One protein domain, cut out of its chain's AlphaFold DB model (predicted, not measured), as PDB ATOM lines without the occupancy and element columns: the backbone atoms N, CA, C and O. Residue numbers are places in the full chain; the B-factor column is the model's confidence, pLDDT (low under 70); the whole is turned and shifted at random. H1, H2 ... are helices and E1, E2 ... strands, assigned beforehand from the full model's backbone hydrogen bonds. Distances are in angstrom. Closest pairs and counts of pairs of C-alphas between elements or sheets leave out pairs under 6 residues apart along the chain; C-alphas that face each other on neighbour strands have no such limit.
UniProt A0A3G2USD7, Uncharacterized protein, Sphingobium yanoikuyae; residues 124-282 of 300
ATOM      1  N   GLU A 124      91.715 141.798 122.780       96.94
ATOM      2  CA  GLU A 124      91.688 142.590 121.553       96.94
ATOM      3  C   GLU A 124      92.890 143.540 121.485       96.94
ATOM      4  O   GLU A 124      93.538 143.639 120.442       96.94
ATOM      5  N   ALA A 125      93.248 144.161 122.615       97.75
ATOM      6  CA  ALA A 125      94.445 144.988 122.747       97.75
ATOM      7  C   ALA A 125      95.716 144.218 122.345       97.75
ATOM      8  O   ALA A 125      96.536 144.726 121.581       97.75
ATOM      9  N   PHE A 126      95.838 142.955 122.765       97.62
ATOM     10  CA  PHE A 126      96.951 142.095 122.368       97.62
ATOM     11  C   PHE A 126      97.051 141.908 120.851       97.62
ATOM     12  O   PHE A 126      98.151 141.934 120.303       97.62
ATOM     13  N   LEU A 127      95.923 141.761 120.147       96.12
ATOM     14  CA  LEU A 127      95.926 141.630 118.686       96.12
ATOM     15  C   LEU A 127      96.433 142.907 118.001       96.12
ATOM     16  O   LEU A 127      97.178 142.811 117.025       96.12
ATOM     17  N   PHE A 128      96.050 144.084 118.504       96.88
ATOM     18  CA  PHE A 128      96.555 145.368 118.008       96.88
ATOM     19  C   PHE A 128      98.068 145.502 118.241       96.88
ATOM     20  O   PHE A 128      98.806 145.778 117.293       96.88
ATOM     21  N   LEU A 129      98.548 145.225 119.458       97.12
ATOM     22  CA  LEU A 129      99.981 145.256 119.777       97.12
ATOM     23  C   LEU A 129     100.778 144.260 118.922       97.12
ATOM     24  O   LEU A 129     101.824 144.596 118.374       97.12
ATOM     25  N   TYR A 130     100.270 143.042 118.747       94.31
ATOM     26  CA  TYR A 130     100.914 142.027 117.918       94.31
ATOM     27  C   TYR A 130     101.068 142.491 116.456       94.31
ATOM     28  O   TYR A 130     102.147 142.351 115.882       94.31
ATOM     29  N   ARG A 131     100.046 143.137 115.877       92.94
ATOM     30  CA  ARG A 131     100.122 143.722 114.523       92.94
ATOM     31  C   ARG A 131     101.090 144.903 114.414       92.94
ATOM     32  O   ARG A 131     101.628 145.157 113.333       92.94
ATOM     33  N   VAL A 132     101.301 145.651 115.497       95.12
ATOM     34  CA  VAL A 132     102.351 146.681 115.567       95.12
ATOM     35  C   VAL A 132     103.731 146.028 115.509       95.12
ATOM     36  O   VAL A 132     104.585 146.473 114.744       95.12
ATOM     37  N   LEU A 133     103.934 144.938 116.252       93.81
ATOM     38  CA  LEU A 133     105.199 144.201 116.266       93.81
ATOM     39  C   LEU A 133     105.508 143.532 114.924       93.81
ATOM     40  O   LEU A 133     106.658 143.562 114.498       93.81
ATOM     41  N   GLU A 134     104.508 142.991 114.226       89.75
ATOM     42  CA  GLU A 134     104.679 142.486 112.855       89.75
ATOM     43  C   GLU A 134     105.195 143.591 111.925       89.75
ATOM     44  O   GLU A 134     106.215 143.419 111.259       89.75
ATOM     45  N   ARG A 135     104.598 144.787 111.963       90.06
ATOM     46  CA  ARG A 135     105.077 145.921 111.154       90.06
ATOM     47  C   ARG A 135     106.494 146.349 111.531       90.06
ATOM     48  O   ARG A 135     107.332 146.538 110.648       90.06
ATOM     49  N   LEU A 136     106.779 146.469 112.827       89.56
ATOM     50  CA  LEU A 136     108.106 146.837 113.324       89.56
ATOM     51  C   LEU A 136     109.171 145.803 112.975       89.56
ATOM     52  O   LEU A 136     110.306 146.179 112.714       89.56
ATOM     53  N   SER A 137     108.816 144.524 112.890       87.50
ATOM     54  CA  SER A 137     109.768 143.460 112.574       87.50
ATOM     55  C   SER A 137     110.531 143.672 111.266       87.50
ATOM     56  O   SER A 137     111.709 143.331 111.174       87.50
ATOM     57  N   SER A 138     109.877 144.295 110.284       79.94
ATOM     58  CA  SER A 138     110.477 144.649 109.000       79.94
ATOM     59  C   SER A 138     111.264 145.964 109.057       79.94
ATOM     60  O   SER A 138     112.280 146.107 108.380       79.94
ATOM     61  N   ALA A 139     110.821 146.921 109.876       85.81
ATOM     62  CA  ALA A 139     111.371 148.272 109.919       85.81
ATOM     63  C   ALA A 139     112.574 148.402 110.864       85.81
ATOM     64  O   ALA A 139     113.554 149.058 110.519       85.81
ATOM     65  N   CYS A 140     112.528 147.774 112.039       84.69
ATOM     66  CA  CYS A 140     113.534 147.924 113.091       84.69
ATOM     67  C   CYS A 140     114.953 147.550 112.640       84.69
ATOM     68  O   CYS A 140     115.851 148.373 112.836       84.69
ATOM     69  N   PRO A 141     115.181 146.402 111.964       83.00
ATOM     70  CA  PRO A 141     116.503 146.092 111.426       83.00
ATOM     71  C   PRO A 141     117.008 147.169 110.461       83.00
ATOM     72  O   PRO A 141     118.160 147.578 110.546       83.00
ATOM     73  N   LEU A 142     116.140 147.667 109.574       83.69
ATOM     74  CA  LEU A 142     116.506 148.661 108.563       83.69
ATOM     75  C   LEU A 142     116.834 150.023 109.181       83.69
ATOM     76  O   LEU A 142     117.797 150.666 108.769       83.69
ATOM     77  N   ILE A 143     116.066 150.446 110.189       80.88
ATOM     78  CA  ILE A 143     116.330 151.680 110.937       80.88
ATOM     79  C   ILE A 143     117.678 151.570 111.654       80.88
ATOM     80  O   ILE A 143     118.486 152.492 111.557       80.88
ATOM     81  N   TYR A 144     117.961 150.443 112.311       79.88
ATOM     82  CA  TYR A 144     119.240 150.226 112.988       79.88
ATOM     83  C   TYR A 144     120.422 150.304 112.013       79.88
ATOM     84  O   TYR A 144     121.331 151.110 112.197       79.88
ATOM     85  N   ILE A 145     120.358 149.560 110.905       81.06
ATOM     86  CA  ILE A 145     121.425 149.536 109.893       81.06
ATOM     87  C   ILE A 145     121.630 150.901 109.235       81.06
ATOM     88  O   ILE A 145     122.753 151.227 108.864       81.06
ATOM     89  N   SER A 146     120.584 151.723 109.102       81.06
ATOM     90  CA  SER A 146     120.713 153.056 108.496       81.06
ATOM     91  C   SER A 146     121.702 153.975 109.232       81.06
ATOM     92  O   SER A 146     122.159 154.967 108.665       81.06
ATOM     93  N   ARG A 147     122.058 153.643 110.482       76.25
ATOM     94  CA  ARG A 147     123.032 154.375 111.304       76.25
ATOM     95  C   ARG A 147     124.450 153.823 111.202       76.25
ATOM     96  O   ARG A 147     125.395 154.540 111.544       76.25
ATOM     97  N   GLU A 148     124.601 152.581 110.752       80.38
ATOM     98  CA  GLU A 148     125.894 151.914 110.681       80.38
ATOM     99  C   GLU A 148     126.764 152.544 109.595       80.38
ATOM    100  O   GLU A 148     126.454 152.508 108.404       80.38
ATOM    101  N   ARG A 149     127.888 153.133 110.016       79.44
ATOM    102  CA  ARG A 149     128.879 153.720 109.100       79.44
ATOM    103  C   ARG A 149     129.822 152.668 108.518       79.44
ATOM    104  O   ARG A 149     130.417 152.906 107.469       79.44
ATOM    105  N   ASP A 150     129.974 151.529 109.194       84.56
ATOM    106  CA  ASP A 150     130.782 150.409 108.719       84.56
ATOM    107  C   ASP A 150     129.906 149.389 107.982       84.56
ATOM    108  O   ASP A 150     129.109 148.658 108.577       84.56
ATOM    109  N   PHE A 151     130.104 149.296 106.667       86.31
ATOM    110  CA  PHE A 151     129.412 148.323 105.826       86.31
ATOM    111  C   PHE A 151     129.669 146.871 106.243       86.31
ATOM    112  O   PHE A 151     128.816 146.021 105.996       86.31
ATOM    113  N   ARG A 152     130.810 146.560 106.872       84.31
ATOM    114  CA  ARG A 152     131.091 145.204 107.370       84.31
ATOM    115  C   ARG A 152     130.208 144.866 108.561       84.31
ATOM    116  O   ARG A 152     129.648 143.774 108.585       84.31
ATOM    117  N   THR A 153     130.043 145.801 109.493       79.56
ATOM    118  CA  THR A 153     129.139 145.660 110.643       79.56
ATOM    119  C   THR A 153     127.693 145.530 110.178       79.56
ATOM    120  O   THR A 153     127.030 144.553 110.522       79.56
ATOM    121  N   ALA A 154     127.242 146.428 109.296       82.00
ATOM    122  CA  ALA A 154     125.911 146.369 108.692       82.00
ATOM    123  C   ALA A 154     125.648 145.030 107.980       82.00
ATOM    124  O   ALA A 154     124.605 144.403 108.176       82.00
ATOM    125  N   HIS A 155     126.608 144.559 107.175       81.62
ATOM    126  CA  HIS A 155     126.510 143.273 106.490       81.62
ATOM    127  C   HIS A 155     126.499 142.100 107.475       81.62
ATOM    128  O   HIS A 155     125.707 141.180 107.297       81.62
ATOM    129  N   SER A 156     127.346 142.109 108.507       80.88
ATOM    130  CA  SER A 156     127.385 141.052 109.527       80.88
ATOM    131  C   SER A 156     126.063 140.954 110.288       80.88
ATOM    132  O   SER A 156     125.565 139.854 110.513       80.88
ATOM    133  N   PHE A 157     125.472 142.096 110.632       78.25
ATOM    134  CA  PHE A 157     124.173 142.170 111.289       78.25
ATOM    135  C   PHE A 157     123.046 141.635 110.395       78.25
ATOM    136  O   PHE A 157     122.289 140.756 110.805       78.25
ATOM    137  N   LEU A 158     122.976 142.100 109.142       78.88
ATOM    138  CA  LEU A 158     122.023 141.591 108.152       78.88
ATOM    139  C   LEU A 158     122.188 140.087 107.939       78.88
ATOM    140  O   LEU A 158     121.205 139.350 107.969       78.88
ATOM    141  N   ALA A 159     123.424 139.625 107.753       77.69
ATOM    142  CA  ALA A 159     123.720 138.213 107.588       77.69
ATOM    143  C   ALA A 159     123.191 137.419 108.786       77.69
ATOM    144  O   ALA A 159     122.407 136.506 108.567       77.69
ATOM    145  N   GLY A 160     123.495 137.828 110.023       72.12
ATOM    146  CA  GLY A 160     123.003 137.163 111.235       72.12
ATOM    147  C   GLY A 160     121.475 137.065 111.324       72.12
ATOM    148  O   GLY A 160     120.949 136.062 111.798       72.12
ATOM    149  N   ILE A 161     120.747 138.057 110.806       71.75
ATOM    150  CA  ILE A 161     119.277 138.042 110.753       71.75
ATOM    151  C   ILE A 161     118.748 137.098 109.656       71.75
ATOM    152  O   ILE A 161     117.753 136.401 109.864       71.75
ATOM    153  N   PHE A 162     119.392 137.062 108.486       68.38
ATOM    154  CA  PHE A 162     118.896 136.351 107.301       68.38
ATOM    155  C   PHE A 162     119.480 134.939 107.097       68.38
ATOM    156  O   PHE A 162     118.935 134.180 106.298       68.38
ATOM    157  N   THR A 163     120.549 134.541 107.799       60.12
ATOM    158  CA  THR A 163     121.191 133.224 107.606       60.12
ATOM    159  C   THR A 163     120.507 132.065 108.328       60.12
ATOM    160  O   THR A 163     120.711 130.917 107.937       60.12
ATOM    161  N   GLU A 164     119.688 132.319 109.352       55.00
ATOM    162  CA  GLU A 164     119.152 131.240 110.199       55.00
ATOM    163  C   GLU A 164     117.881 130.564 109.650       55.00
ATOM    164  O   GLU A 164     117.554 129.461 110.077       55.00
ATOM    165  N   ASN A 165     117.180 131.143 108.665       49.84
ATOM    166  CA  ASN A 165     116.000 130.521 108.048       49.84
ATOM    167  C   ASN A 165     115.886 130.873 106.557       49.84
ATOM    168  O   ASN A 165     116.111 132.011 106.164       49.84
ATOM    169  N   LYS A 166     115.456 129.917 105.714       49.97
ATOM    170  CA  LYS A 166     115.288 130.116 104.252       49.97
ATOM    171  C   LYS A 166     114.257 131.186 103.850       49.97
ATOM    172  O   LYS A 166     114.226 131.575 102.689       49.97
ATOM    173  N   THR A 167     113.470 131.671 104.799       53.12
ATOM    174  CA  THR A 167     112.685 132.912 104.761       53.12
ATOM    175  C   THR A 167     112.132 133.050 106.176       53.12
ATOM    176  O   THR A 167     111.125 132.412 106.493       53.12
ATOM    177  N   PRO A 168     112.824 133.748 107.092       58.38
ATOM    178  CA  PRO A 168     112.304 133.924 108.438       58.38
ATOM    179  C   PRO A 168     110.949 134.630 108.328       58.38
ATOM    180  O   PRO A 168     110.819 135.606 107.590       58.38
ATOM    181  N   GLY A 169     109.928 134.125 109.025       66.31
ATOM    182  CA  GLY A 169     108.695 134.895 109.185       66.31
ATOM    183  C   GLY A 169     109.021 136.242 109.834       66.31
ATOM    184  O   GLY A 169     109.971 136.326 110.607       66.31
ATOM    185  N   GLU A 170     108.235 137.274 109.541       72.62
ATOM    186  CA  GLU A 170     108.424 138.652 110.021       72.62
ATOM    187  C   GLU A 170     108.866 138.724 111.497       72.62
ATOM    188  O   GLU A 170     109.943 139.219 111.814       72.62
ATOM    189  N   LEU A 171     108.146 138.076 112.413       77.19
ATOM    190  CA  LEU A 171     108.488 138.086 113.843       77.19
ATOM    191  C   LEU A 171     109.784 137.355 114.219       77.19
ATOM    192  O   LEU A 171     110.375 137.687 115.243       77.19
ATOM    193  N   ALA A 172     110.248 136.394 113.418       77.12
ATOM    194  CA  ALA A 172     111.560 135.786 113.628       77.12
ATOM    195  C   ALA A 172     112.680 136.803 113.348       77.12
ATOM    196  O   ALA A 172     113.665 136.825 114.080       77.12
ATOM    197  N   LEU A 173     112.491 137.706 112.372       81.12
ATOM    198  CA  LEU A 173     113.416 138.824 112.139       81.12
ATOM    199  C   LEU A 173     113.473 139.741 113.362       81.12
ATOM    200  O   LEU A 173     114.562 140.104 113.800       81.12
ATOM    201  N   LEU A 174     112.317 140.065 113.955       84.56
ATOM    202  CA  LEU A 174     112.274 140.878 115.174       84.56
ATOM    203  C   LEU A 174     112.944 140.176 116.359       84.56
ATOM    204  O   LEU A 174     113.646 140.820 117.129       84.56
ATOM    205  N   GLN A 175     112.755 138.864 116.517       85.25
ATOM    206  CA  GLN A 175     113.426 138.093 117.570       85.25
ATOM    207  C   GLN A 175     114.948 138.141 117.415       85.25
ATOM    208  O   GLN A 175     115.646 138.419 118.389       85.25
ATOM    209  N   SER A 176     115.462 137.908 116.205       80.94
ATOM    210  CA  SER A 176     116.899 137.994 115.931       80.94
ATOM    211  C   SER A 176     117.423 139.415 116.124       80.94
ATOM    212  O   SER A 176     118.481 139.595 116.722       80.94
ATOM    213  N   PHE A 177     116.665 140.427 115.693       85.44
ATOM    214  CA  PHE A 177     116.978 141.834 115.935       85.44
ATOM    215  C   PHE A 177     117.136 142.125 117.430       85.44
ATOM    216  O   PHE A 177     118.202 142.563 117.850       85.44
ATOM    217  N   ILE A 178     116.109 141.835 118.237       86.62
ATOM    218  CA  ILE A 178     116.093 142.156 119.669       86.62
ATOM    219  C   ILE A 178     117.205 141.429 120.420       86.62
ATOM    220  O   ILE A 178     117.787 142.009 121.328       86.62
ATOM    221  N   LYS A 179     117.538 140.190 120.041       82.69
ATOM    222  CA  LYS A 179     118.659 139.461 120.650       82.69
ATOM    223  C   LYS A 179     119.996 140.159 120.409       82.69
ATOM    224  O   LYS A 179     120.700 140.423 121.373       82.69
ATOM    225  N   ASN A 180     120.304 140.505 119.156       79.94
ATOM    226  CA  ASN A 180     121.543 141.219 118.827       79.94
ATOM    227  C   ASN A 180     121.576 142.616 119.466       79.94
ATOM    228  O   ASN A 180     122.594 143.041 119.997       79.94
ATOM    229  N   TYR A 181     120.442 143.314 119.447       81.62
ATOM    230  CA  TYR A 181     120.289 144.640 120.032       81.62
ATOM    231  C   TYR A 181     120.446 144.636 121.566       81.62
ATOM    232  O   TYR A 181     121.087 145.516 122.134       81.62
ATOM    233  N   ALA A 182     119.929 143.612 122.249       80.62
ATOM    234  CA  ALA A 182     120.092 143.460 123.693       80.62
ATOM    235  C   ALA A 182     121.544 143.191 124.115       80.62
ATOM    236  O   ALA A 182     121.896 143.456 125.262       80.62
ATOM    237  N   ASP A 183     122.398 142.680 123.225       76.19
ATOM    238  CA  ASP A 183     123.819 142.514 123.535       76.19
ATOM    239  C   ASP A 183     124.550 143.867 123.558       76.19
ATOM    240  O   ASP A 183     125.437 144.062 124.396       76.19
ATOM    241  N   SER A 184     124.144 144.818 122.705       74.62
ATOM    242  CA  SER A 184     124.720 146.168 122.654       74.62
ATOM    243  C   SER A 184     124.145 147.132 123.693       74.62
ATOM    244  O   SER A 184     124.871 148.013 124.142       74.62
ATOM    245  N   GLU A 185     122.893 146.952 124.123       81.56
ATOM    246  CA  GLU A 185     122.216 147.883 125.036       81.56
ATOM    247  C   GLU A 185     122.026 147.319 126.448       81.56
ATOM    248  O   GLU A 185     121.231 146.405 126.686       81.56
ATOM    249  N   GLU A 186     122.723 147.918 127.418       81.12
ATOM    250  CA  GLU A 186     122.731 147.502 128.829       81.12
ATOM    251  C   GLU A 186     121.325 147.427 129.432       81.12
ATOM    252  O   GLU A 186     120.960 146.419 130.039       81.12
ATOM    253  N   MET A 187     120.485 148.427 129.163       77.94
ATOM    254  CA  MET A 187     119.105 148.445 129.643       77.94
ATOM    255  C   MET A 187     118.288 147.252 129.127       77.94
ATOM    256  O   MET A 187     117.517 146.668 129.886       77.94
ATOM    257  N   PHE A 188     118.450 146.840 127.868       82.44
ATOM    258  CA  PHE A 188     117.751 145.661 127.335       82.44
ATOM    259  C   PHE A 188     118.330 144.346 127.862       82.44
ATOM    260  O   PHE A 188     117.605 143.354 127.992       82.44
ATOM    261  N   ARG A 189     119.626 144.332 128.174       84.31
ATOM    262  CA  ARG A 189     120.322 143.171 128.726       84.31
ATOM    263  C   ARG A 189     119.889 142.860 130.155       84.31
ATOM    264  O   ARG A 189     119.718 141.689 130.505       84.31
ATOM    265  N   GLU A 190     119.730 143.890 130.979       86.25
ATOM    266  CA  GLU A 190     119.565 143.737 132.427       86.25
ATOM    267  C   GLU A 190     118.098 143.672 132.861       86.25
ATOM    268  O   GLU A 190     117.751 142.878 133.748       86.25
ATOM    269  N   ASN A 191     117.220 144.419 132.183       90.19
ATOM    270  CA  ASN A 191     115.820 144.544 132.576       90.19
ATOM    271  C   ASN A 191     114.963 143.303 132.274       90.19
ATOM    272  O   ASN A 191     115.219 142.487 131.378       90.19
ATOM    273  N   SER A 192     113.891 143.178 133.053       93.38
ATOM    274  CA  SER A 192     112.848 142.167 132.903       93.38
ATOM    275  C   SER A 192     111.458 142.762 133.084       93.38
ATOM    276  O   SER A 192     111.283 143.829 133.662       93.38
ATOM    277  N   ILE A 193     110.466 142.041 132.574       94.12
ATOM    278  CA  ILE A 193     109.057 142.248 132.876       94.12
ATOM    279  C   ILE A 193     108.573 141.137 133.799       94.12
ATOM    280  O   ILE A 193     108.796 139.956 133.528       94.12
ATOM    281  N   ASP A 194     107.882 141.546 134.857       95.06
ATOM    282  CA  ASP A 194     107.298 140.647 135.843       95.06
ATOM    283  C   ASP A 194     105.778 140.654 135.708       95.06
ATOM    284  O   ASP A 194     105.128 141.705 135.778       95.06
ATOM    285  N   PHE A 195     105.213 139.470 135.506       94.62
ATOM    286  CA  PHE A 195     103.778 139.230 135.493       94.62
ATOM    287  C   PHE A 195     103.385 138.637 136.840       94.62
ATOM    288  O   PHE A 195     103.815 137.534 137.178       94.62
ATOM    289  N   ALA A 196     102.588 139.375 137.603       93.56
ATOM    290  CA  ALA A 196     102.040 138.892 138.858       93.56
ATOM    291  C   ALA A 196     100.702 138.197 138.593       93.56
ATOM    292  O   ALA A 196      99.831 138.751 137.921       93.56
ATOM    293  N   ILE A 197     100.549 136.990 139.128       92.12
ATOM    294  CA  ILE A 197      99.276 136.280 139.188       92.12
ATOM    295  C   ILE A 197      98.644 136.606 140.538       92.12
ATOM    296  O   ILE A 197      99.216 136.341 141.592       92.12
ATOM    297  N   GLU A 198      97.464 137.212 140.499       89.00
ATOM    298  CA  GLU A 198      96.710 137.562 141.700       89.00
ATOM    299  C   GLU A 198      95.951 136.347 142.255       89.00
ATOM    300  O   GLU A 198      95.677 135.385 141.535       89.00
ATOM    301  N   ASP A 199      95.603 136.396 143.543       90.56
ATOM    302  CA  ASP A 199      94.816 135.370 144.242       90.56
ATOM    303  C   ASP A 199      95.315 133.930 144.008       90.56
ATOM    304  O   ASP A 199      94.661 133.091 143.381       90.56
ATOM    305  N   LEU A 200      96.502 133.635 144.548       91.12
ATOM    306  CA  LEU A 200      97.140 132.321 144.432       91.12
ATOM    307  C   LEU A 200      96.324 131.193 145.070       91.12
ATOM    308  O   LEU A 200      96.581 130.032 144.780       91.12
ATOM    309  N   ALA A 201      95.342 131.483 145.924       90.88
ATOM    310  CA  ALA A 201      94.490 130.445 146.494       90.88
ATOM    311  C   ALA A 201      93.418 129.954 145.503       90.88
ATOM    312  O   ALA A 201      92.867 128.866 145.687       90.88
ATOM    313  N   SER A 202      93.115 130.733 144.460       92.44
ATOM    314  CA  SER A 202      92.062 130.398 143.506       92.44
ATOM    315  C   SER A 202      92.476 129.299 142.521       92.44
ATOM    316  O   SER A 202      93.611 129.237 142.038       92.44
ATOM    317  N   GLU A 203      91.519 128.432 142.174       92.50
ATOM    318  CA  GLU A 203      91.721 127.380 141.171       92.50
ATOM    319  C   GLU A 203      92.155 127.944 139.798       92.50
ATOM    320  O   GLU A 203      93.113 127.408 139.231       92.50
ATOM    321  N   PRO A 204      91.554 129.032 139.261       91.50
ATOM    322  CA  PRO A 204      91.990 129.611 137.988       91.50
ATOM    323  C   PRO A 204      93.437 130.119 138.006       91.50
ATOM    324  O   PRO A 204      94.158 129.916 137.027       91.50
ATOM    325  N   SER A 205      93.890 130.739 139.101       92.06
ATOM    326  CA  SER A 205      95.268 131.237 139.227       92.06
ATOM    327  C   SER A 205      96.283 130.103 139.335       92.06
ATOM    328  O   SER A 205      97.305 130.115 138.645       92.06
ATOM    329  N   GLN A 206      95.978 129.066 140.118       93.69
ATOM    330  CA  GLN A 206      96.805 127.857 140.193       93.69
ATOM    331  C   GLN A 206      96.914 127.158 138.834       93.69
ATOM    332  O   GLN A 206      97.991 126.737 138.402       93.69
ATOM    333  N   GLU A 207      95.803 127.088 138.102       94.12
ATOM    334  CA  GLU A 207      95.797 126.564 136.746       94.12
ATOM    335  C   GLU A 207      96.601 127.447 135.778       94.12
ATOM    336  O   GLU A 207      97.327 126.910 134.938       94.12
ATOM    337  N   MET A 208      96.528 128.777 135.901       93.75
ATOM    338  CA  MET A 208      97.330 129.714 135.109       93.75
ATOM    339  C   MET A 208      98.828 129.434 135.294       93.75
ATOM    340  O   MET A 208      99.520 129.181 134.306       93.75
ATOM    341  N   ILE A 209      99.316 129.372 136.540       93.50
ATOM    342  CA  ILE A 209     100.719 129.049 136.869       93.50
ATOM    343  C   ILE A 209     101.125 127.716 136.229       93.50
ATOM    344  O   ILE A 209     102.130 127.617 135.511       93.50
ATOM    345  N   ARG A 210     100.298 126.682 136.428       93.06
ATOM    346  CA  ARG A 210     100.536 125.342 135.887       93.06
ATOM    347  C   ARG A 210     100.623 125.352 134.361       93.06
ATOM    348  O   ARG A 210     101.470 124.661 133.786       93.06
ATOM    349  N   GLN A 211      99.749 126.093 133.682       92.25
ATOM    350  CA  GLN A 211      99.771 126.195 132.226       92.25
ATOM    351  C   GLN A 211     100.991 126.975 131.737       92.25
ATOM    352  O   GLN A 211     101.664 126.487 130.837       92.25
ATOM    353  N   TRP A 212     101.373 128.086 132.366       91.88
ATOM    354  CA  TRP A 212     102.601 128.817 132.022       91.88
ATOM    355  C   TRP A 212     103.851 127.934 132.096       91.88
ATOM    356  O   TRP A 212     104.645 127.881 131.151       91.88
ATOM    357  N   LYS A 213     103.979 127.135 133.159       90.50
ATOM    358  CA  LYS A 213     105.080 126.176 133.317       90.50
ATOM    359  C   LYS A 213     105.107 125.107 132.222       90.50
ATOM    360  O   LYS A 213     106.179 124.746 131.744       90.50
ATOM    361  N   ASN A 214     103.947 124.602 131.811       88.62
ATOM    362  CA  ASN A 214     103.856 123.495 130.852       88.62
ATOM    363  C   ASN A 214     103.873 123.936 129.382       88.62
ATOM    364  O   ASN A 214     104.356 123.194 128.524       88.62
ATOM    365  N   VAL A 215     103.318 125.116 129.103       87.25
ATOM    366  CA  VAL A 215     103.058 125.648 127.761       87.25
ATOM    367  C   VAL A 215     104.163 126.612 127.331       87.25
ATOM    368  O   VAL A 215     104.650 126.501 126.209       87.25
ATOM    369  N   ILE A 216     104.577 127.533 128.208       87.06
ATOM    370  CA  ILE A 216     105.503 128.622 127.858       87.06
ATOM    371  C   ILE A 216     106.959 128.233 128.097       87.06
ATOM    372  O   ILE A 216     107.785 128.416 127.207       87.06
ATOM    373  N   ARG A 217     107.289 127.653 129.260       82.81
ATOM    374  CA  ARG A 217     108.689 127.398 129.668       82.81
ATOM    375  C   ARG A 217     109.487 126.546 128.673       82.81
ATOM    376  O   ARG A 217     110.703 126.663 128.607       82.81
ATOM    377  N   LYS A 218     108.822 125.688 127.892       79.69
ATOM    378  CA  LYS A 218     109.481 124.882 126.847       79.69
ATOM    379  C   LYS A 218     109.979 125.721 125.668       79.69
ATOM    380  O   LYS A 218     111.012 125.395 125.102       79.69
ATOM    381  N   GLU A 219     109.241 126.765 125.305       82.38
ATOM    382  CA  GLU A 219     109.535 127.639 124.159       82.38
ATOM    383  C   GLU A 219     110.356 128.868 124.574       82.38
ATOM    384  O   GLU A 219     111.102 129.425 123.774       82.38
ATOM    385  N   VAL A 220     110.238 129.276 125.841       87.56
ATOM    386  CA  VAL A 220     110.982 130.388 126.440       87.56
ATOM    387  C   VAL A 220     111.726 129.864 127.677       87.56
ATOM    388  O   VAL A 220     111.259 130.039 128.804       87.56
ATOM    389  N   PRO A 221     112.866 129.169 127.497       83.50
ATOM    390  CA  PRO A 221     113.533 128.432 128.577       83.50
ATOM    391  C   PRO A 221     114.129 129.324 129.672       83.50
ATOM    392  O   PRO A 221     114.338 128.852 130.788       83.50
ATOM    393  N   HIS A 222     114.389 130.599 129.371       87.69
ATOM    394  CA  HIS A 222     114.931 131.584 130.314       87.69
ATOM    395  C   HIS A 222     113.861 132.285 131.161       87.69
ATOM    396  O   HIS A 222     114.196 133.113 132.005       87.69
ATOM    397  N   LEU A 223     112.584 131.953 130.955       91.56
ATOM    398  CA  LEU A 223     111.488 132.446 131.777       91.56
ATOM    399  C   LEU A 223     111.591 131.857 133.193       91.56
ATOM    400  O   LEU A 223     111.664 130.636 133.366       91.56
ATOM    401  N   ILE A 224     111.568 132.723 134.203       93.19
ATOM    402  CA  ILE A 224     111.567 132.326 135.613       93.19
ATOM    403  C   ILE A 224     110.116 132.332 136.092       93.19
ATOM    404  O   ILE A 224     109.377 133.269 135.811       93.19
ATOM    405  N   ILE A 225     109.698 131.269 136.779       92.94
ATOM    406  CA  ILE A 225     108.364 131.154 137.376       92.94
ATOM    407  C   ILE A 225     108.571 130.876 138.859       92.94
ATOM    408  O   ILE A 225     109.058 129.798 139.209       92.94
ATOM    409  N   ASP A 226     108.224 131.847 139.691       93.31
ATOM    410  CA  ASP A 226     108.133 131.714 141.138       93.31
ATOM    411  C   ASP A 226     106.688 131.345 141.493       93.31
ATOM    412  O   ASP A 226     105.773 132.159 141.371       93.31
ATOM    413  N   GLU A 227     106.469 130.078 141.842       91.31
ATOM    414  CA  GLU A 227     105.133 129.538 142.129       91.31
ATOM    415  C   GLU A 227     104.611 130.011 143.494       91.31
ATOM    416  O   GLU A 227     103.400 130.160 143.655       91.31
ATOM    417  N   ASP A 228     105.512 130.294 144.440       89.75
ATOM    418  CA  ASP A 228     105.164 130.713 145.800       89.75
ATOM    419  C   ASP A 228     104.750 132.188 145.828       89.75
ATOM    420  O   ASP A 228     103.808 132.564 146.527       89.75
ATOM    421  N   LEU A 229     105.430 133.023 145.035       91.50
ATOM    422  CA  LEU A 229     105.089 134.435 144.862       91.50
ATOM    423  C   LEU A 229     104.081 134.676 143.731       91.50
ATOM    424  O   LEU A 229     103.538 135.775 143.625       91.50
ATOM    425  N   GLY A 230     103.840 133.681 142.874       92.38
ATOM    426  CA  GLY A 230     102.999 133.827 141.688       92.38
ATOM    427  C   GLY A 230     103.560 134.811 140.665       92.38
ATOM    428  O   GLY A 230     102.796 135.491 139.982       92.38
ATOM    429  N   VAL A 231     104.886 134.922 140.578       95.19
ATOM    430  CA  VAL A 231     105.565 135.876 139.698       95.19
ATOM    431  C   VAL A 231     106.217 135.142 138.540       95.19
ATOM    432  O   VAL A 231     106.975 134.189 138.714       95.19
ATOM    433  N   ILE A 232     105.936 135.611 137.331       94.81
ATOM    434  CA  ILE A 232     106.582 135.145 136.111       94.81
ATOM    435  C   ILE A 232     107.482 136.261 135.594       94.81
ATOM    436  O   ILE A 232     106.993 137.310 135.186       94.81
ATOM    437  N   THR A 233     108.783 136.014 135.549       96.12
ATOM    438  CA  THR A 233     109.784 136.984 135.101       96.12
ATOM    439  C   THR A 233     110.299 136.612 133.716       96.12
ATOM    440  O   THR A 233     110.780 135.500 133.475       96.12
ATOM    441  N   CYS A 234     110.231 137.568 132.792       94.88
ATOM    442  CA  CYS A 234     110.740 137.451 131.429       94.88
ATOM    443  C   CYS A 234     111.771 138.548 131.163       94.88
ATOM    444  O   CYS A 234     111.492 139.729 131.367       94.88
ATOM    445  N   LYS A 235     112.968 138.191 130.692       93.31
ATOM    446  CA  LYS A 235     113.968 139.190 130.292       93.31
ATOM    447  C   LYS A 235     113.512 139.928 129.035       93.31
ATOM    448  O   LYS A 235     112.871 139.339 128.166       93.31
ATOM    449  N   PHE A 236     113.878 141.203 128.905       92.19
ATOM    450  CA  PHE A 236     113.480 142.030 127.755       92.19
ATOM    451  C   PHE A 236     113.859 141.396 126.412       92.19
ATOM    452  O   PHE A 236     113.055 141.405 125.477       92.19
ATOM    453  N   LYS A 237     115.043 140.778 126.334       90.06
ATOM    454  CA  LYS A 237     115.514 140.061 125.139       90.06
ATOM    455  C   LYS A 237     114.631 138.877 124.715       90.06
ATOM    456  O   LYS A 237     114.621 138.506 123.545       90.06
ATOM    457  N   ASP A 238     113.880 138.303 125.654       91.06
ATOM    458  CA  ASP A 238     113.019 137.135 125.443       91.06
ATOM    459  C   ASP A 238     111.540 137.524 125.246       91.06
ATOM    460  O   ASP A 238     110.705 136.675 124.918       91.06
ATOM    461  N   ALA A 239     111.192 138.810 125.389       92.81
ATOM    462  CA  ALA A 239     109.811 139.289 125.336       92.81
ATOM    463  C   ALA A 239     109.124 138.995 123.992       92.81
ATOM    464  O   ALA A 239     107.974 138.560 123.973       92.81
ATOM    465  N   VAL A 240     109.820 139.137 122.858       91.69
ATOM    466  CA  VAL A 240     109.241 138.801 121.541       91.69
ATOM    467  C   VAL A 240     108.954 137.302 121.434       91.69
ATOM    468  O   VAL A 240     107.903 136.901 120.933       91.69
ATOM    469  N   SER A 241     109.862 136.454 121.925       90.69
ATOM    470  CA  SER A 241     109.645 135.004 121.986       90.69
ATOM    471  C   SER A 241     108.448 134.656 122.861       90.69
ATOM    472  O   SER A 241     107.630 133.821 122.469       90.69
ATOM    473  N   LEU A 242     108.280 135.351 123.985       93.38
ATOM    474  CA  LEU A 242     107.110 135.205 124.837       93.38
ATOM    475  C   LEU A 242     105.810 135.601 124.120       93.38
ATOM    476  O   LEU A 242     104.872 134.807 124.103       93.38
ATOM    477  N   ILE A 243     105.759 136.771 123.478       93.44
ATOM    478  CA  ILE A 243     104.576 137.264 122.750       93.44
ATOM    479  C   ILE A 243     104.155 136.279 121.654       93.44
ATOM    480  O   ILE A 243     102.986 135.893 121.566       93.44
ATOM    481  N   VAL A 244     105.115 135.823 120.844       89.69
ATOM    482  CA  VAL A 244     104.874 134.840 119.777       89.69
ATOM    483  C   VAL A 244     104.368 133.523 120.360       89.69
ATOM    484  O   VAL A 244     103.420 132.934 119.831       89.69
ATOM    485  N   THR A 245     104.960 133.073 121.467       90.69
ATOM    486  CA  THR A 245     104.544 131.845 122.144       90.69
ATOM    487  C   THR A 245     103.120 131.974 122.668       90.69
ATOM    488  O   THR A 245     102.290 131.138 122.329       90.69
ATOM    489  N   ILE A 246     102.784 133.032 123.412       92.38
ATOM    490  CA  ILE A 246     101.424 133.259 123.926       92.38
ATOM    491  C   ILE A 246     100.411 133.250 122.777       92.38
ATOM    492  O   ILE A 246      99.430 132.507 122.827       92.38
ATOM    493  N   ARG A 247     100.679 133.996 121.698       90.69
ATOM    494  CA  ARG A 247      99.808 134.049 120.517       90.69
ATOM    495  C   ARG A 247      99.587 132.664 119.917       90.69
ATOM    496  O   ARG A 247      98.449 132.273 119.652       90.69
ATOM    497  N   ASN A 248     100.663 131.918 119.686       88.62
ATOM    498  CA  ASN A 248     100.578 130.601 119.065       88.62
ATOM    499  C   ASN A 248      99.847 129.604 119.967       88.62
ATOM    500  O   ASN A 248      98.991 128.864 119.496       88.62
ATOM    501  N   ARG A 249     100.127 129.623 121.269       89.75
ATOM    502  CA  ARG A 249      99.578 128.670 122.237       89.75
ATOM    503  C   ARG A 249      98.133 128.977 122.639       89.75
ATOM    504  O   ARG A 249      97.463 128.079 123.138       89.75
ATOM    505  N   CYS A 250      97.650 130.199 122.412       89.75
ATOM    506  CA  CYS A 250      96.243 130.566 122.612       89.75
ATOM    507  C   CYS A 250      95.391 130.383 121.349       89.75
ATOM    508  O   CYS A 250      94.251 129.940 121.449       89.75
ATOM    509  N   TYR A 251      95.923 130.718 120.166       82.88
ATOM    510  CA  TYR A 251      95.110 130.849 118.945       82.88
ATOM    511  C   TYR A 251      95.492 129.900 117.809       82.88
ATOM    512  O   TYR A 251      94.691 129.674 116.905       82.88
ATOM    513  N   HIS A 252      96.690 129.313 117.838       69.31
ATOM    514  CA  HIS A 252      97.143 128.357 116.826       69.31
ATOM    515  C   HIS A 252      97.106 126.964 117.424       69.31
ATOM    516  O   HIS A 252      98.129 126.405 117.811       69.31
ATOM    517  N   ASN A 253      95.891 126.416 117.497       60.81
ATOM    518  CA  ASN A 253      95.588 125.123 118.107       60.81
ATOM    519  C   ASN A 253      96.100 123.951 117.243       60.81
ATOM    520  O   ASN A 253      95.338 123.135 116.728       60.81
ATOM    521  N   LYS A 254      97.416 123.895 117.021       60.53
ATOM    522  CA  LYS A 254      98.079 122.771 116.365       60.53
ATOM    523  C   LYS A 254      97.992 121.575 117.312       60.53
ATOM    524  O   LYS A 254      98.467 121.645 118.441       60.53
ATOM    525  N   SER A 255      97.417 120.472 116.848       57.88
ATOM    526  CA  SER A 255      97.153 119.264 117.643       57.88
ATOM    527  C   SER A 255      98.416 118.560 118.165       57.88
ATOM    528  O   SER A 255      98.333 117.772 119.100       57.88
ATOM    529  N   ALA A 256      99.594 118.861 117.609       63.81
ATOM    530  CA  ALA A 256     100.883 118.284 118.012       63.81
ATOM    531  C   ALA A 256     101.538 118.973 119.230       63.81
ATOM    532  O   ALA A 256     102.697 118.724 119.557       63.81
ATOM    533  N   HIS A 257     100.838 119.904 119.869       70.94
ATOM    534  CA  HIS A 257     101.443 120.944 120.683       70.94
ATOM    535  C   HIS A 257     100.600 121.206 121.935       70.94
ATOM    536  O   HIS A 257      99.376 121.251 121.862       70.94
ATOM    537  N   VAL A 258     101.251 121.375 123.092       82.31
ATOM    538  CA  VAL A 258     100.550 121.749 124.331       82.31
ATOM    539  C   VAL A 258     100.116 123.205 124.189       82.31
ATOM    540  O   VAL A 258     100.957 124.049 123.895       82.31
ATOM    541  N   ASN A 259      98.827 123.483 124.357       88.31
ATOM    542  CA  ASN A 259      98.223 124.809 124.217       88.31
ATOM    543  C   ASN A 259      97.590 125.232 125.544       88.31
ATOM    544  O   ASN A 259      97.371 124.388 126.421       88.31
ATOM    545  N   PHE A 260      97.283 126.521 125.689       90.19
ATOM    546  CA  PHE A 260      96.512 126.966 126.843       90.19
ATOM    547  C   PHE A 260      95.106 126.359 126.790       90.19
ATOM    548  O   PHE A 260      94.413 126.426 125.774       90.19
ATOM    549  N   ASN A 261      94.665 125.781 127.902       91.38
ATOM    550  CA  ASN A 261      93.274 125.422 128.106       91.38
ATOM    551  C   ASN A 261      92.540 126.654 128.642       91.38
ATOM    552  O   ASN A 261      92.410 126.828 129.856       91.38
ATOM    553  N   LEU A 262      92.082 127.497 127.712       91.62
ATOM    554  CA  LEU A 262      91.406 128.762 128.011       91.62
ATOM    555  C   LEU A 262      90.164 128.561 128.887       91.62
ATOM    556  O   LEU A 262      89.900 129.378 129.759       91.62
ATOM    557  N   THR A 263      89.436 127.452 128.730       91.12
ATOM    558  CA  THR A 263      88.247 127.162 129.546       91.12
ATOM    559  C   THR A 263      88.575 127.072 131.035       91.12
ATOM    560  O   THR A 263      87.793 127.536 131.856       91.12
ATOM    561  N   LYS A 264      89.737 126.512 131.395       92.44
ATOM    562  CA  LYS A 264      90.128 126.354 132.804       92.44
ATOM    563  C   LYS A 264      90.695 127.621 133.448       92.44
ATOM    564  O   LYS A 264      90.778 127.682 134.666       92.44
ATOM    565  N   ILE A 265      91.069 128.616 132.647       91.69
ATOM    566  CA  ILE A 265      91.610 129.898 133.126       91.69
ATOM    567  C   ILE A 265      90.635 131.065 132.906       91.69
ATOM    568  O   ILE A 265      91.040 132.219 132.968       91.69
ATOM    569  N   GLY A 266      89.354 130.785 132.634       90.50
ATOM    570  CA  GLY A 266      88.324 131.821 132.474       90.50
ATOM    571  C   GLY A 266      88.335 132.551 131.123       90.50
ATOM    572  O   GLY A 266      87.821 133.660 131.017       90.50
ATOM    573  N   GLY A 267      88.897 131.941 130.080       91.69
ATOM    574  CA  GLY A 267      89.034 132.508 128.737       91.69
ATOM    575  C   GLY A 267      90.428 133.082 128.471       91.69
ATOM    576  O   GLY A 267      91.351 132.918 129.262       91.69
ATOM    577  N   SER A 268      90.611 133.750 127.330       94.31
ATOM    578  CA  SER A 268      91.864 134.465 127.039       94.31
ATOM    579  C   SER A 268      92.011 135.754 127.844       94.31
ATOM    580  O   SER A 268      93.123 136.225 128.065       94.31
ATOM    581  N   GLU A 269      90.897 136.334 128.278       95.06
ATOM    582  CA  GLU A 269      90.879 137.666 128.863       95.06
ATOM    583  C   GLU A 269      91.711 137.782 130.153       95.06
ATOM    584  O   GLU A 269      92.556 138.674 130.206       95.06
ATOM    585  N   PRO A 270      91.614 136.866 131.140       93.69
ATOM    586  CA  PRO A 270      92.455 136.931 132.341       93.69
ATOM    587  C   PRO A 270      93.956 136.844 132.034       93.69
ATOM    588  O   PRO A 270      94.759 137.571 132.617       93.69
ATOM    589  N   LEU A 271      94.338 136.010 131.060       94.62
ATOM    590  CA  LEU A 271      95.723 135.903 130.602       94.62
ATOM    591  C   LEU A 271      96.216 137.227 130.007       94.62
ATOM    592  O   LEU A 271      97.303 137.690 130.355       94.62
ATOM    593  N   PHE A 272      95.434 137.844 129.115       96.44
ATOM    594  CA  PHE A 272      95.844 139.086 128.461       96.44
ATOM    595  C   PHE A 272      95.792 140.297 129.384       96.44
ATOM    596  O   PHE A 272      96.666 141.152 129.274       96.44
ATOM    597  N   LYS A 273      94.865 140.352 130.344       95.56
ATOM    598  CA  LYS A 273      94.860 141.390 131.387       95.56
ATOM    599  C   LYS A 273      96.150 141.384 132.201       95.56
ATOM    600  O   LYS A 273      96.713 142.444 132.452       95.56
ATOM    601  N   MET A 274      96.650 140.196 132.535       94.62
ATOM    602  CA  MET A 274      97.915 140.038 133.248       94.62
ATOM    603  C   MET A 274      99.114 140.516 132.413       94.62
ATOM    604  O   MET A 274      99.994 141.205 132.928       94.62
ATOM    605  N   VAL A 275      99.180 140.155 131.124       95.94
ATOM    606  CA  VAL A 275     100.381 140.444 130.318       95.94
ATOM    607  C   VAL A 275     100.390 141.829 129.679       95.94
ATOM    608  O   VAL A 275     101.457 142.429 129.567       95.94
ATOM    609  N   MET A 276      99.240 142.363 129.264       96.62
ATOM    610  CA  MET A 276      99.187 143.546 128.399       96.62
ATOM    611  C   MET A 276      99.849 144.794 128.987       96.62
ATOM    612  O   MET A 276     100.651 145.391 128.270       96.62
ATOM    613  N   PRO A 277      99.626 145.182 130.257       94.69
ATOM    614  CA  PRO A 277     100.292 146.357 130.820       94.69
ATOM    615  C   PRO A 277     101.822 146.241 130.782       94.69
ATOM    616  O   PRO A 277     102.525 147.198 130.465       94.69
ATOM    617  N   LYS A 278     102.347 145.040 131.045       95.69
ATOM    618  CA  LYS A 278     103.789 144.761 131.056       95.69
ATOM    619  C   LYS A 278     104.372 144.679 129.645       95.69
ATOM    620  O   LYS A 278     105.484 145.143 129.413       95.69
ATOM    621  N   LEU A 279     103.613 144.144 128.689       96.62
ATOM    622  CA  LEU A 279     103.999 144.145 127.277       96.62
ATOM    623  C   LEU A 279     103.975 145.555 126.680       96.62
ATOM    624  O   LEU A 279     104.866 145.882 125.903       96.62
ATOM    625  N   MET A 280     103.013 146.398 127.065       96.75
ATOM    626  CA  MET A 280     102.980 147.811 126.680       96.75
ATOM    627  C   MET A 280     104.157 148.581 127.271       96.75
ATOM    628  O   MET A 280     104.753 149.389 126.566       96.75
ATOM    629  N   TYR A 281     104.539 148.295 128.519       94.69
ATOM    630  CA  TYR A 281     105.753 148.841 129.127       94.69
ATOM    631  C   TYR A 281     107.002 148.476 128.317       94.69
ATOM    632  O   TYR A 281     107.683 149.357 127.796       94.69
ATOM    633  N   TRP A 282     107.246 147.181 128.102       94.75
ATOM    634  CA  TRP A 282     108.369 146.711 127.283       94.75
ATOM    635  C   TRP A 282     108.363 147.321 125.871       94.75
ATOM    636  O   TRP A 282     109.392 147.795 125.385       94.75
TER     637      TRP A 282
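What this domain is: This is residues 124 to 282 of the 300 residues of an uncharacterized protein of Sphingobium yanoikuyae (UniProt A0A3G2USD7). The helix H6 runs through the middle of an elongated domain, with H3 packed on it towards one end and H8 packed on it at a shallow tilt, while a small sheet of three strands lies at the side with H8 over its strand E1. The long, kinked helix H1 starts next to H8 and crosses H3; beyond that crossing H2 folds back from the end of H1 and makes one end of the longest axis, and the link from E1 to H5 reaches the other end. The printed part has 159 residues, with eight named helices and three named strands in the order H1 H2 H3 H4 E1 H5 E2 E3 H6 H7 H8; the sheet runs E1, E3, E2, antiparallel throughout, and the class is mostly helix. The whole is compact, with a radius of gyration of the C-alphas of 17.0 A, and spans 56 by 33 by 25 A.

How they stand to each other: Start with H1, residues 124 to 145, which has a kink of 41 degrees near residue 138. With H2, residues 151 to 162, it forms a helical hairpin; they only just touch, with 3 pairs of C-alphas within 8 A, the closest being Ile 145 and Ala 154 at 5.6 A. H3, residues 170 to 184, touches H1 at a steep tilt of 60 degrees, its Leu 174 and Ser 137 having the closest C-alphas, 4.4 A apart; it also touches H2, closest at the C-alphas of Ser 176 and Ile 161, 5.7 A. H4, residues 186 to 190, touches H3 only at the corner by their link, closest at the C-alphas of Phe 188 and Ala 182, 4.9 A. Next look for the sheet: E1, residues 192 to 196, and E2, residues 224 to 226, are its edge strands, and E3, residues 231 to 235, is the inner one. N 193 and O 234 are 2.8 A apart between E1 and E3; N 226 and O 231 are 2.8 A apart in the hairpin of E2 and E3. H5, residues 203 to 216, only grazes the sheet with residues 209 to 213; E1, H5, E2 form a split strand-helix-strand unit, two strands running the same way with E3 between them, and its crossover is right-handed. H6, residues 236 to 251, touches H3 at a shallow tilt of 21 degrees, opposite ways, closest at the C-alphas of Lys 237 and Lys 179, 5.5 A. H7, residues 262 to 265, touches H5, closest at the C-alphas of Ile 265 and Pro 204, 4.9 A. H8, residues 268 to 282, is over E1 at a height over the sheet of 9.1 A, and touches H6 at a shallow tilt of 22 degrees, opposite ways, closest at the C-alphas of Trp 282 and Phe 236, 6.9 A. H1, H6 and H8 form an up and down bundle, each running against the one before it. Every O i to N i+4 pair is within hydrogen-bond range in H2, H4 and H5, against 14 of 18 in H1, 10 of 11 in H3, 10 of 12 in H6 and 9 of 11 in H8; H7 is too short for one.

Where its parts are: Find C-alpha 124 at (91.688, 142.590, 121.553); from there H1 runs 32.7 A to C-alpha 145. H2 measures 16.0 A, H3 21.9 A, H5 19.2 A and H6 23.2 A, while E1 and E3 measure 12.8 A and 13.0 A; the short H4, E2 and H7 measure 6.1 A, 6.5 A and 5.2 A. E3 begins at C-alpha 231, (105.565, 135.876, 139.698). H8 covers 20.6 A and ends at C-alpha 282, (108.369, 146.711, 127.283).

The domain as a whole: The two C-alphas farthest apart are those of Phe 151 and Ala 201, 56.5 A. The printed part has no cut, and no link is long. The mean pLDDT of the printed part is 86.0; look for values under 70 at residues 162 to 169, of which 162 belongs to H2, and at residues 252 to 256.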